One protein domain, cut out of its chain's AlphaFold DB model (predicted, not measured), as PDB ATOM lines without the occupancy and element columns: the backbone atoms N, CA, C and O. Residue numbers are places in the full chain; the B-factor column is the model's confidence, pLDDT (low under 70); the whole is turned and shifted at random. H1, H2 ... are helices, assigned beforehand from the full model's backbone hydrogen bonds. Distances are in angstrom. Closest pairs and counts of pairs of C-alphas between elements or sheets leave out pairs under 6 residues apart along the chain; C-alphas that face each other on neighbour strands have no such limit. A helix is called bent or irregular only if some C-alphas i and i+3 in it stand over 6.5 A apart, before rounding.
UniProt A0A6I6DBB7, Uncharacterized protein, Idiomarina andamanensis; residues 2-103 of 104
ATOM      1  N   THR A   2     170.966 201.725 213.044       84.88
ATOM      2  CA  THR A   2     170.836 200.562 213.956       84.88
ATOM      3  C   THR A   2     171.368 199.249 213.365       84.88
ATOM      4  O   THR A   2     172.149 198.564 214.012       84.88
ATOM      5  N   ILE A   3     171.036 198.948 212.103       87.88
ATOM      6  CA  ILE A   3     171.491 197.732 211.398       87.88
ATOM      7  C   ILE A   3     173.024 197.681 211.287       87.88
ATOM      8  O   ILE A   3     173.629 196.639 211.524       87.88
ATOM      9  N   PHE A   4     173.663 198.815 210.985       83.50
ATOM     10  CA  PHE A   4     175.120 198.917 210.891       83.50
ATOM     11  C   PHE A   4     175.790 198.609 212.236       83.50
ATOM     12  O   PHE A   4     176.706 197.794 212.295       83.50
ATOM     13  N   ILE A   5     175.280 199.184 213.330       86.25
ATOM     14  CA  ILE A   5     175.792 198.930 214.684       86.25
ATOM     15  C   ILE A   5     175.652 197.445 215.043       86.25
ATOM     16  O   ILE A   5     176.612 196.834 215.511       86.25
ATOM     17  N   THR A   6     174.489 196.839 214.781       91.25
ATOM     18  CA  THR A   6     174.257 195.410 215.039       91.25
ATOM     19  C   THR A   6     175.249 194.528 214.278       91.25
ATOM     20  O   THR A   6     175.817 193.602 214.857       91.25
ATOM     21  N   LEU A   7     175.512 194.834 213.005       89.62
ATOM     22  CA  LEU A   7     176.462 194.083 212.184       89.62
ATOM     23  C   LEU A   7     177.906 194.253 212.657       89.62
ATOM     24  O   LEU A   7     178.640 193.269 212.682       89.62
ATOM     25  N   ILE A   8     178.299 195.452 213.091       88.75
ATOM     26  CA  ILE A   8     179.626 195.709 213.666       88.75
ATOM     27  C   ILE A   8     179.817 194.948 214.988       88.75
ATOM     28  O   ILE A   8     180.873 194.354 215.204       88.75
ATOM     29  N   ILE A   9     178.797 194.886 215.850       90.69
ATOM     30  CA  ILE A   9     178.850 194.086 217.086       90.69
ATOM     31  C   ILE A   9     178.984 192.595 216.756       90.69
ATOM     32  O   ILE A   9     179.858 191.915 217.301       90.69
ATOM     33  N   MET A  10     178.159 192.086 215.836       91.31
ATOM     34  CA  MET A  10     178.219 190.689 215.397       91.31
ATOM     35  C   MET A  10     179.589 190.352 214.800       91.31
ATOM     36  O   MET A  10     180.179 189.325 215.126       91.31
ATOM     37  N   TYR A  11     180.138 191.253 213.991       91.50
ATOM     38  CA  TYR A  11     181.479 191.158 213.432       91.50
ATOM     39  C   TYR A  11     182.567 191.065 214.510       91.50
ATOM     40  O   TYR A  11     183.432 190.190 214.424       91.50
ATOM     41  N   MET A  12     182.525 191.911 215.547       88.75
ATOM     42  CA  MET A  12     183.505 191.856 216.640       88.75
ATOM     43  C   MET A  12     183.428 190.524 217.393       88.75
ATOM     44  O   MET A  12     184.464 189.950 217.735       88.75
ATOM     45  N   LEU A  13     182.216 189.998 217.604       89.94
ATOM     46  CA  LEU A  13     182.009 188.685 218.215       89.94
ATOM     47  C   LEU A  13     182.589 187.565 217.347       89.94
ATOM     48  O   LEU A  13     183.373 186.765 217.851       89.94
ATOM     49  N   VAL A  14     182.267 187.528 216.051       90.06
ATOM     50  CA  VAL A  14     182.805 186.527 215.109       90.06
ATOM     51  C   VAL A  14     184.331 186.600 215.046       90.06
ATOM     52  O   VAL A  14     185.004 185.571 215.105       90.06
ATOM     53  N   SER A  15     184.891 187.809 215.016       88.88
ATOM     54  CA  SER A  15     186.337 188.043 215.018       88.88
ATOM     55  C   SER A  15     186.999 187.486 216.278       88.88
ATOM     56  O   SER A  15     188.004 186.777 216.205       88.88
ATOM     57  N   TYR A  16     186.398 187.745 217.440       88.56
ATOM     58  CA  TYR A  16     186.859 187.216 218.719       88.56
ATOM     59  C   TYR A  16     186.743 185.687 218.799       88.56
ATOM     60  O   TYR A  16     187.692 185.017 219.215       88.56
ATOM     61  N   PHE A  17     185.611 185.118 218.374       87.81
ATOM     62  CA  PHE A  17     185.394 183.672 218.366       87.81
ATOM     63  C   PHE A  17     186.359 182.956 217.420       87.81
ATOM     64  O   PHE A  17     186.953 181.963 217.832       87.81
ATOM     65  N   GLY A  18     186.583 183.468 216.207       86.31
ATOM     66  CA  GLY A  18     187.524 182.877 215.249       86.31
ATOM     67  C   GLY A  18     188.947 182.800 215.805       86.31
ATOM     68  O   GLY A  18     189.587 181.747 215.763       86.31
ATOM     69  N   VAL A  19     189.414 183.878 216.443       87.31
ATOM     70  CA  VAL A  19     190.719 183.907 217.123       87.31
ATOM     71  C   VAL A  19     190.760 182.944 218.314       87.31
ATOM     72  O   VAL A  19     191.744 182.225 218.503       87.31
ATOM     73  N   ARG A  20     189.691 182.875 219.113       85.38
ATOM     74  CA  ARG A  20     189.603 181.953 220.254       85.38
ATOM     75  C   ARG A  20     189.624 180.488 219.816       85.38
ATOM     76  O   ARG A  20     190.325 179.691 220.434       85.38
ATOM     77  N   ILE A  21     188.898 180.146 218.753       87.06
ATOM     78  CA  ILE A  21     188.875 178.808 218.152       87.06
ATOM     79  C   ILE A  21     190.275 178.434 217.661       87.06
ATOM     80  O   ILE A  21     190.770 177.359 217.997       87.06
ATOM     81  N   TYR A  22     190.954 179.343 216.954       87.75
ATOM     82  CA  TYR A  22     192.336 179.143 216.514       87.75
ATOM     83  C   TYR A  22     193.277 178.798 217.682       87.75
ATOM     84  O   TYR A  22     194.008 177.804 217.628       87.75
ATOM     85  N   PHE A  23     193.226 179.566 218.775       84.31
ATOM     86  CA  PHE A  23     194.040 179.277 219.961       84.31
ATOM     87  C   PHE A  23     193.629 177.984 220.675       84.31
ATOM     88  O   PHE A  23     194.497 177.276 221.186       84.31
ATOM     89  N   CYS A  24     192.337 177.651 220.693       83.94
ATOM     90  CA  CYS A  24     191.830 176.401 221.256       83.94
ATOM     91  C   CYS A  24     192.395 175.186 220.505       83.94
ATOM     92  O   CYS A  24     192.975 174.299 221.131       83.94
ATOM     93  N   PHE A  25     192.344 175.198 219.169       84.38
ATOM     94  CA  PHE A  25     192.957 174.158 218.342       84.38
ATOM     95  C   PHE A  25     194.470 174.072 218.545       84.38
ATOM     96  O   PHE A  25     195.006 172.975 218.701       84.38
ATOM     97  N   GLN A  26     195.167 175.211 218.605       82.50
ATOM     98  CA  GLN A  26     196.601 175.217 218.900       82.50
ATOM     99  C   GLN A  26     196.928 174.585 220.257       82.50
ATOM    100  O   GLN A  26     197.937 173.892 220.376       82.50
ATOM    101  N   ASN A  27     196.125 174.847 221.286       79.00
ATOM    102  CA  ASN A  27     196.345 174.276 222.612       79.00
ATOM    103  C   ASN A  27     196.045 172.772 222.626       79.00
ATOM    104  O   ASN A  27     196.878 172.013 223.101       79.00
ATOM    105  N   GLY A  28     194.955 172.317 222.002       77.56
ATOM    106  CA  GLY A  28     194.666 170.880 221.882       77.56
ATOM    107  C   GLY A  28     195.722 170.103 221.080       77.56
ATOM    108  O   GLY A  28     195.927 168.908 221.291       77.56
ATOM    109  N   LEU A  29     196.437 170.776 220.174       77.25
ATOM    110  CA  LEU A  29     197.575 170.201 219.456       77.25
ATOM    111  C   LEU A  29     198.872 170.204 220.280       77.25
ATOM    112  O   LEU A  29     199.747 169.379 220.004       77.25
ATOM    113  N   LYS A  30     199.028 171.082 221.283       71.25
ATOM    114  CA  LYS A  30     200.238 171.144 222.123       71.25
ATOM    115  C   LYS A  30     200.460 169.858 222.915       71.25
ATOM    116  O   LYS A  30     201.594 169.381 222.910       71.25
ATOM    117  N   ASP A  31     199.397 169.272 223.463       69.00
ATOM    118  CA  ASP A  31     199.457 168.094 224.344       69.00
ATOM    119  C   ASP A  31     199.737 166.771 223.609       69.00
ATOM    120  O   ASP A  31     200.040 165.751 224.227       69.00
ATOM    121  N   LYS A  32     199.693 166.756 222.268       66.69
ATOM    122  CA  LYS A  32     200.028 165.562 221.477       66.69
ATOM    123  C   LYS A  32     201.541 165.431 221.253       66.69
ATOM    124  O   LYS A  32     202.199 166.382 220.814       66.69
ATOM    125  N   LYS A  33     202.072 164.220 221.495       63.41
ATOM    126  CA  LYS A  33     203.465 163.802 221.223       63.41
ATOM    127  C   LYS A  33     203.836 164.103 219.762       63.41
ATOM    128  O   LYS A  33     203.013 163.900 218.872       63.41
ATOM    129  N   ASN A  34     205.051 164.616 219.536       64.38
ATOM    130  CA  ASN A  34     205.559 165.132 218.253       64.38
ATOM    131  C   ASN A  34     205.447 164.118 217.100       64.38
ATOM    132  O   ASN A  34     206.375 163.369 216.817       64.38
ATOM    133  N   SER A  35     204.303 164.125 216.422       73.88
ATOM    134  CA  SER A  35     204.056 163.414 215.171       73.88
ATOM    135  C   SER A  35     204.054 164.418 214.020       73.88
ATOM    136  O   SER A  35     203.570 165.540 214.188       73.88
ATOM    137  N   LEU A  36     204.546 164.019 212.844       80.88
ATOM    138  CA  LEU A  36     204.483 164.820 211.614       80.88
ATOM    139  C   LEU A  36     203.066 165.353 211.349       80.88
ATOM    140  O   LEU A  36     202.904 166.498 210.932       80.88
ATOM    141  N   SER A  37     202.034 164.580 211.702       78.00
ATOM    142  CA  SER A  37     200.638 164.998 211.576       78.00
ATOM    143  C   SER A  37     200.326 166.266 212.380       78.00
ATOM    144  O   SER A  37     199.648 167.152 211.872       78.00
ATOM    145  N   LYS A  38     200.857 166.421 213.603       81.00
ATOM    146  CA  LYS A  38     200.678 167.644 214.417       81.00
ATOM    147  C   LYS A  38     201.241 168.869 213.704       81.00
ATOM    148  O   LYS A  38     200.633 169.937 213.749       81.00
ATOM    149  N   LEU A  39     202.394 168.702 213.065       81.19
ATOM    150  CA  LEU A  39     203.080 169.760 212.337       81.19
ATOM    151  C   LEU A  39     202.210 170.197 211.149       81.19
ATOM    152  O   LEU A  39     201.814 171.358 211.089       81.19
ATOM    153  N   VAL A  40     201.775 169.249 210.314       87.19
ATOM    154  CA  VAL A  40     200.869 169.507 209.178       87.19
ATOM    155  C   VAL A  40     199.574 170.197 209.619       87.19
ATOM    156  O   VAL A  40     199.222 171.234 209.062       87.19
ATOM    157  N   PHE A  41     198.891 169.693 210.653       85.31
ATOM    158  CA  PHE A  41     197.652 170.307 211.149       85.31
ATOM    159  C   PHE A  41     197.867 171.721 211.694       85.31
ATOM    160  O   PHE A  41     197.037 172.596 211.465       85.31
ATOM    161  N   THR A  42     198.985 171.972 212.380       85.75
ATOM    162  CA  THR A  42     199.305 173.314 212.892       85.75
ATOM    163  C   THR A  42     199.492 174.305 211.746       85.75
ATOM    164  O   THR A  42     198.922 175.395 211.790       85.75
ATOM    165  N   TYR A  43     200.233 173.922 210.702       87.38
ATOM    166  CA  TYR A  43     200.430 174.774 209.527       87.38
ATOM    167  C   TYR A  43     199.141 174.976 208.734       87.38
ATOM    168  O   TYR A  43     198.872 176.094 208.306       87.38
ATOM    169  N   LEU A  44     198.312 173.942 208.589       89.44
ATOM    170  CA  LEU A  44     197.038 174.037 207.877       89.44
ATOM    171  C   LEU A  44     196.072 174.997 208.586       89.44
ATOM    172  O   LEU A  44     195.487 175.872 207.952       89.44
ATOM    173  N   ILE A  45     195.950 174.893 209.911       87.88
ATOM    174  CA  ILE A  45     195.096 175.782 210.712       87.88
ATOM    175  C   ILE A  45     195.635 177.218 210.700       87.88
ATOM    176  O   ILE A  45     194.857 178.166 210.606       87.88
ATOM    177  N   PHE A  46     196.956 177.395 210.754       88.44
ATOM    178  CA  PHE A  46     197.584 178.710 210.617       88.44
ATOM    179  C   PHE A  46     197.335 179.333 209.242       88.44
ATOM    180  O   PHE A  46     196.992 180.508 209.148       88.44
ATOM    181  N   PHE A  47     197.442 178.535 208.184       90.50
ATOM    182  CA  PHE A  47     197.179 178.974 206.820       90.50
ATOM    183  C   PHE A  47     195.719 179.398 206.630       90.50
ATOM    184  O   PHE A  47     195.463 180.477 206.103       90.50
ATOM    185  N   LEU A  48     194.760 178.613 207.137       89.44
ATOM    186  CA  LEU A  48     193.340 178.983 207.132       89.44
ATOM    187  C   LEU A  48     193.077 180.272 207.918       89.44
ATOM    188  O   LEU A  48     192.309 181.121 207.472       89.44
ATOM    189  N   PHE A  49     193.738 180.445 209.064       88.50
ATOM    190  CA  PHE A  49     193.623 181.666 209.854       88.50
ATOM    191  C   PHE A  49     194.124 182.891 209.077       88.50
ATOM    192  O   PHE A  49     193.441 183.911 209.030       88.50
ATOM    193  N   ILE A  50     195.275 182.791 208.409       89.12
ATOM    194  CA  ILE A  50     195.804 183.897 207.602       89.12
ATOM    195  C   ILE A  50     194.920 184.180 206.391       89.12
ATOM    196  O   ILE A  50     194.662 185.343 206.112       89.12
ATOM    197  N   LEU A  51     194.463 183.159 205.667       91.88
ATOM    198  CA  LEU A  51     193.714 183.373 204.429       91.88
ATOM    199  C   LEU A  51     192.281 183.841 204.648       91.88
ATOM    200  O   LEU A  51     191.754 184.583 203.826       91.88
ATOM    201  N   VAL A  52     191.634 183.383 205.717       88.25
ATOM    202  CA  VAL A  52     190.210 183.649 205.932       88.25
ATOM    203  C   VAL A  52     190.031 184.711 207.003       88.25
ATOM    204  O   VAL A  52     189.398 185.734 206.754       88.25
ATOM    205  N   GLN A  53     190.618 184.507 208.184       87.19
ATOM    206  CA  GLN A  53     190.354 185.374 209.328       87.19
ATOM    207  C   GLN A  53     190.946 186.770 209.126       87.19
ATOM    208  O   GLN A  53     190.252 187.753 209.357       87.19
ATOM    209  N   ILE A  54     192.208 186.885 208.706       87.62
ATOM    210  CA  ILE A  54     192.871 188.196 208.616       87.62
ATOM    211  C   ILE A  54     192.191 189.109 207.575       87.62
ATOM    212  O   ILE A  54     191.811 190.221 207.950       87.62
ATOM    213  N   PRO A  55     191.950 188.679 206.317       88.62
ATOM    214  CA  PRO A  55     191.259 189.504 205.333       88.62
ATOM    215  C   PRO A  55     189.832 189.830 205.758       88.62
ATOM    216  O   PRO A  55     189.402 190.969 205.612       88.62
ATOM    217  N   PHE A  56     189.114 188.861 206.335       89.12
ATOM    218  CA  PHE A  56     187.772 189.109 206.848       89.12
ATOM    219  C   PHE A  56     187.790 190.218 207.904       89.12
ATOM    220  O   PHE A  56     187.059 191.191 207.780       89.12
ATOM    221  N   VAL A  57     188.666 190.133 208.904       89.44
ATOM    222  CA  VAL A  57     188.722 191.123 209.987       89.44
ATOM    223  C   VAL A  57     189.119 192.513 209.465       89.44
ATOM    224  O   VAL A  57     188.540 193.522 209.847       89.44
ATOM    225  N   ILE A  58     190.064 192.594 208.533       90.12
ATOM    226  CA  ILE A  58     190.553 193.887 208.034       90.12
ATOM    227  C   ILE A  58     189.554 194.557 207.080       90.12
ATOM    228  O   ILE A  58     189.301 195.755 207.196       90.12
ATOM    229  N   PHE A  59     188.982 193.807 206.135       89.06
ATOM    230  CA  PHE A  59     188.186 194.388 205.049       89.06
ATOM    231  C   PHE A  59     186.685 194.444 205.341       89.06
ATOM    232  O   PHE A  59     185.980 195.240 204.720       89.06
ATOM    233  N   PHE A  60     186.171 193.651 206.285       88.44
ATOM    234  CA  PHE A  60     184.735 193.604 206.569       88.44
ATOM    235  C   PHE A  60     184.133 194.949 207.016       88.44
ATOM    236  O   PHE A  60     183.064 195.290 206.505       88.44
ATOM    237  N   PRO A  61     184.778 195.763 207.882       85.06
ATOM    238  CA  PRO A  61     184.249 197.079 208.258       85.06
ATOM    239  C   PRO A  61     184.106 198.036 207.065       85.06
ATOM    240  O   PRO A  61     183.110 198.749 206.958       85.06
ATOM    241  N   ALA A  62     185.073 198.016 206.144       87.69
ATOM    242  CA  ALA A  62     185.031 198.814 204.921       87.69
ATOM    243  C   ALA A  62     183.944 198.309 203.959       87.69
ATOM    244  O   ALA A  62     183.130 199.091 203.470       87.69
ATOM    245  N   TRP A  63     183.870 196.991 203.759       88.19
ATOM    246  CA  TRP A  63     182.888 196.363 202.878       88.19
ATOM    247  C   TRP A  63     181.442 196.607 203.328       88.19
ATOM    248  O   TRP A  63     180.579 196.921 202.508       88.19
ATOM    249  N   ILE A  64     181.159 196.508 204.634       86.62
ATOM    250  CA  ILE A  64     179.795 196.712 205.133       86.62
ATOM    251  C   ILE A  64     179.378 198.184 205.106       86.62
ATOM    252  O   ILE A  64     178.220 198.488 204.823       86.62
ATOM    253  N   SER A  65     180.326 199.094 205.348       85.69
ATOM    254  CA  SER A  65     180.112 200.531 205.177       85.69
ATOM    255  C   SER A  65     179.740 200.864 203.736       85.69
ATOM    256  O   SER A  65     178.808 201.629 203.509       85.69
ATOM    257  N   GLU A  66     180.427 200.251 202.767       84.88
ATOM    258  CA  GLU A  66     180.150 200.450 201.346       84.88
ATOM    259  C   GLU A  66     178.757 199.937 200.946       84.88
ATOM    260  O   GLU A  66     178.062 200.576 200.157       84.88
ATOM    261  N   LYS A  67     178.338 198.780 201.475       86.50
ATOM    262  CA  LYS A  67     177.049 198.161 201.128       86.50
ATOM    263  C   LYS A  67     175.839 198.862 201.728       86.50
ATOM    264  O   LYS A  67     174.764 198.796 201.140       86.50
ATOM    265  N   LEU A  68     175.997 199.474 202.895       84.44
ATOM    266  CA  LEU A  68     174.911 200.150 203.601       84.44
ATOM    267  C   LEU A  68     174.889 201.667 203.364       84.44
ATOM    268  O   LEU A  68     174.022 202.327 203.931       84.44
ATOM    269  N   ASP A  69     175.832 202.186 202.568       82.56
ATOM    270  CA  ASP A  69     175.983 203.606 202.212       82.56
ATOM    271  C   ASP A  69     175.912 204.539 203.438       82.56
ATOM    272  O   ASP A  69     175.251 205.572 203.453       82.56
ATOM    273  N   VAL A  70     176.536 204.100 204.540       77.06
ATOM    274  CA  VAL A  70     176.435 204.764 205.856       77.06
ATOM    275  C   VAL A  70     177.362 205.969 205.951       77.06
ATOM    276  O   VAL A  70     177.052 206.932 206.649       77.06
ATOM    277  N   PHE A  71     178.506 205.890 205.280       77.94
ATOM    278  CA  PHE A  71     179.519 206.932 205.251       77.94
ATOM    279  C   PHE A  71     179.772 207.353 203.808       77.94
ATOM    280  O   PHE A  71     179.728 206.519 202.902       77.94
ATOM    281  N   GLU A  72     180.092 208.632 203.610       79.75
ATOM    282  CA  GLU A  72     180.527 209.125 202.308       79.75
ATOM    283  C   GLU A  72     181.756 208.349 201.828       79.75
ATOM    284  O   GLU A  72     182.695 208.079 202.586       79.75
ATOM    285  N   ARG A  73     181.741 207.977 200.546       72.94
ATOM    286  CA  ARG A  73     182.804 207.209 199.894       72.94
ATOM    287  C   ARG A  73     184.048 208.070 199.695       72.94
ATOM    288  O   ARG A  73     184.344 208.513 198.589       72.94
ATOM    289  N   THR A  74     184.785 208.292 200.774       84.38
ATOM    290  CA  THR A  74     186.083 208.962 200.748       84.38
ATOM    291  C   THR A  74     187.205 207.971 201.051       84.38
ATOM    292  O   THR A  74     187.034 206.974 201.769       84.38
ATOM    293  N   SER A  75     188.386 208.248 200.497       81.94
ATOM    294  CA  SER A  75     189.602 207.478 200.771       81.94
ATOM    295  C   SER A  75     189.942 207.474 202.267       81.94
ATOM    296  O   SER A  75     190.409 206.466 202.792       81.94
ATOM    297  N   GLU A  76     189.643 208.573 202.965       86.00
ATOM    298  CA  GLU A  76     189.893 208.734 204.398       86.00
ATOM    299  C   GLU A  76     188.999 207.816 205.240       86.00
ATOM    300  O   GLU A  76     189.504 207.060 206.070       86.00
ATOM    301  N   THR A  77     187.685 207.792 204.989       84.56
ATOM    302  CA  THR A  77     186.756 206.912 205.721       84.56
ATOM    303  C   THR A  77     187.125 205.439 205.543       84.56
ATOM    304  O   THR A  77     187.155 204.676 206.511       84.56
ATOM    305  N   THR A  78     187.477 205.038 204.320       86.00
ATOM    306  CA  THR A  78     187.898 203.660 204.025       86.00
ATOM    307  C   THR A  78     189.173 203.297 204.788       86.00
ATOM    308  O   THR A  78     189.251 202.225 205.392       86.00
ATOM    309  N   MET A  79     190.149 204.209 204.833       88.44
ATOM    310  CA  MET A  79     191.382 204.030 205.600       88.44
ATOM    311  C   MET A  79     191.106 203.856 207.100       88.44
ATOM    312  O   MET A  79     191.643 202.930 207.712       88.44
ATOM    313  N   PHE A  80     190.237 204.683 207.691       89.75
ATOM    314  CA  PHE A  80     189.867 204.560 209.105       89.75
ATOM    315  C   PHE A  80     189.166 203.234 209.420       89.75
ATOM    316  O   PHE A  80     189.448 202.626 210.452       89.75
ATOM    317  N   LEU A  81     188.299 202.743 208.531       88.12
ATOM    318  CA  LEU A  81     187.600 201.465 208.708       88.12
ATOM    319  C   LEU A  81     188.546 200.260 208.622       88.12
ATOM    320  O   LEU A  81     188.413 199.311 209.396       88.12
ATOM    321  N   ILE A  82     189.535 200.314 207.729       90.25
ATOM    322  CA  ILE A  82     190.587 199.294 207.630       90.25
ATOM    323  C   ILE A  82     191.455 199.303 208.893       90.25
ATOM    324  O   ILE A  82     191.684 198.253 209.496       90.25
ATOM    325  N   LEU A  83     191.897 200.485 209.341       91.50
ATOM    326  CA  LEU A  83     192.656 200.636 210.589       91.50
ATOM    327  C   LEU A  83     191.865 200.117 211.791       91.50
ATOM    328  O   LEU A  83     192.417 199.423 212.645       91.50
ATOM    329  N   PHE A  84     190.561 200.385 211.833       90.31
ATOM    330  CA  PHE A  84     189.669 199.846 212.850       90.31
ATOM    331  C   PHE A  84     189.650 198.311 212.839       90.31
ATOM    332  O   PHE A  84     189.798 197.689 213.892       90.31
ATOM    333  N   GLY A  85     189.553 197.687 211.661       89.19
ATOM    334  CA  GLY A  85     189.673 196.235 211.506       89.19
ATOM    335  C   GLY A  85     190.984 195.686 212.081       89.19
ATOM    336  O   GLY A  85     190.977 194.720 212.847       89.19
ATOM    337  N   VAL A  86     192.110 196.353 211.810       90.50
ATOM    338  CA  VAL A  86     193.426 195.984 212.365       90.50
ATOM    339  C   VAL A  86     193.446 196.079 213.894       90.50
ATOM    340  O   VAL A  86     193.924 195.159 214.559       90.50
ATOM    341  N   VAL A  87     192.893 197.146 214.477       91.19
ATOM    342  CA  VAL A  87     192.813 197.309 215.941       91.19
ATOM    343  C   VAL A  87     191.969 196.200 216.572       91.19
ATOM    344  O   VAL A  87     192.372 195.619 217.582       91.19
ATOM    345  N   VAL A  88     190.834 195.850 215.958       90.12
ATOM    346  CA  VAL A  88     189.984 194.737 216.410       90.12
ATOM    347  C   VAL A  88     190.744 193.412 216.360       90.12
ATOM    348  O   VAL A  88     190.678 192.640 217.321       90.12
ATOM    349  N   LEU A  89     191.514 193.158 215.297       88.50
ATOM    350  CA  LEU A  89     192.345 191.957 215.180       88.50
ATOM    351  C   LEU A  89     193.387 191.882 216.302       88.50
ATOM    352  O   LEU A  89     193.501 190.851 216.968       88.50
ATOM    353  N   ILE A  90     194.121 192.975 216.537       89.31
ATOM    354  CA  ILE A  90     195.134 193.059 217.598       89.31
ATOM    355  C   ILE A  90     194.486 192.818 218.963       89.31
ATOM    356  O   ILE A  90     194.985 192.001 219.739       89.31
ATOM    357  N   GLY A  91     193.352 193.463 219.244       87.56
ATOM    358  CA  GLY A  91     192.609 193.282 220.491       87.56
ATOM    359  C   GLY A  91     192.125 191.842 220.687       87.56
ATOM    360  O   GLY A  91     192.282 191.270 221.770       87.56
ATOM    361  N   ALA A  92     191.599 191.215 219.634       86.56
ATOM    362  CA  ALA A  92     191.153 189.825 219.669       86.56
ATOM    363  C   ALA A  92     192.320 188.855 219.912       86.56
ATOM    364  O   ALA A  92     192.206 187.957 220.750       86.56
ATOM    365  N   ILE A  93     193.460 189.057 219.240       86.56
ATOM    366  CA  ILE A  93     194.677 188.254 219.431       86.56
ATOM    367  C   ILE A  93     195.239 188.444 220.834       86.56
ATOM    368  O   ILE A  93     195.569 187.454 221.485       86.56
ATOM    369  N   TRP A  94     195.322 189.681 221.329       87.06
ATOM    370  CA  TRP A  94     195.799 189.960 222.680       87.06
ATOM    371  C   TRP A  94     194.929 189.239 223.706       87.06
ATOM    372  O   TRP A  94     195.445 188.478 224.526       87.06
ATOM    373  N   LYS A  95     193.604 189.390 223.624       83.00
ATOM    374  CA  LYS A  95     192.675 188.730 224.549       83.00
ATOM    375  C   LYS A  95     192.743 187.202 224.440       83.00
ATOM    376  O   LYS A  95     192.738 186.515 225.461       83.00
ATOM    377  N   GLY A  96     192.867 186.664 223.227       76.88
ATOM    378  CA  GLY A  96     193.080 185.233 222.988       76.88
ATOM    379  C   GLY A  96     194.393 184.717 223.587       76.88
ATOM    380  O   GLY A  96     194.418 183.657 224.210       76.88
ATOM    381  N   ARG A  97     195.474 185.497 223.481       75.62
ATOM    382  CA  ARG A  97     196.783 185.185 224.070       75.62
ATOM    383  C   ARG A  97     196.763 185.267 225.596       75.62
ATOM    384  O   ARG A  97     197.305 184.373 226.235       75.62
ATOM    385  N   ALA A  98     196.123 186.279 226.180       68.62
ATOM    386  CA  ALA A  98     195.962 186.399 227.631       68.62
ATOM    387  C   ALA A  98     195.181 185.205 228.207       68.62
ATOM    388  O   ALA A  98     195.579 184.627 229.214       68.62
ATOM    389  N   SER A  99     194.148 184.736 227.498       62.88
ATOM    390  CA  SER A  99     193.421 183.513 227.863       62.88
ATOM    391  C   SER A  99     194.294 182.247 227.836       62.88
ATOM    392  O   SER A  99     193.938 181.254 228.464       62.88
ATOM    393  N   ARG A 100     195.428 182.257 227.122       59.25
ATOM    394  CA  ARG A 100     196.421 181.173 227.123       59.25
ATOM    395  C   ARG A 100     197.326 181.205 228.360       59.25
ATOM    396  O   ARG A 100     197.824 180.155 228.740       59.25
ATOM    397  N   ALA A 101     197.558 182.381 228.947       54.84
ATOM    398  CA  ALA A 101     198.462 182.558 230.084       54.84
ATOM    399  C   ALA A 101     197.840 182.107 231.418       54.84
ATOM    400  O   ALA A 101     198.556 181.582 232.254       54.84
ATOM    401  N   ASN A 102     196.517 182.223 231.580       49.72
ATOM    402  CA  ASN A 102     195.808 181.825 232.808       49.72
ATOM    403  C   ASN A 102     195.551 180.307 232.952       49.72
ATOM    404  O   ASN A 102     194.809 179.909 233.841       49.72
ATOM    405  N   ASN A 103     196.098 179.466 232.067       45.91
ATOM    406  CA  ASN A 103     195.984 178.000 232.146       45.91
ATOM    407  C   ASN A 103     197.320 177.331 232.541       45.91
ATOM    408  O   ASN A 103     197.545 176.176 232.182       45.91
TER     409      ASN A 103
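This is residues 2 to 103 of the 104 residues of an uncharacterized protein of Idiomarina andamanensis (UniProt A0A6I6DBB7). H1 and the bent helix H2 form a long hairpin, and H3 folds back slantwise across both, making a rod-like up-and-down bundle of H1, H2a and H3, each running against the one before. The hairpin's turn, residues 31 to 36, sticks out. The printed part has 102 residues, with three named helices, H1, H2 and H3 in that order along the chain, and no named strand; its class is all helix, with 89 of the 102 residues in the helices, and the whole is loose, with a radius of gyration of the C-alphas of 16.4 A and spans of 54 by 26 by 20 A.

H2, residues 36 to 68, assigned as one helix by its hydrogen bonds, is bent: C-alphas 58 and 61 are 7.1 A apart. Its arms, H2a, residues 36 to 58, and H2b, residues 61 to 68, stand at a steep tilt of 48 degrees. H1, residues 2 to 30, touches H2a in a hairpin, opposite ways at a shallow tilt of 14 degrees; the closest C-alphas, of Ser 15 and Val 57, are 6.4 A apart. H3, residues 75 to 101, touches H1 with residues 88 to 100 alone, at a steep tilt of 38 degrees, the same way; the closest C-alphas, of Tyr 16 and Ala 92, are 5.1 A apart. Every O i to N i+4 pair is within hydrogen-bond range in H1, H2b and H3, and 17 of 19 in H2a.

H1 spans 42.4 A from C-alpha 2 at (170.836, 200.562, 213.956), H2a 32.4 A, H2b 10.9 A, and H3 39.5 A to C-alpha 101 at (198.462, 182.558, 230.084).

The farthest C-alphas, of Lys 33 and Glu 72, are 54.2 A apart. The printed part has no cut and no long link. pLDDT is under 70 at residues 31 to 34 and 98 to 103.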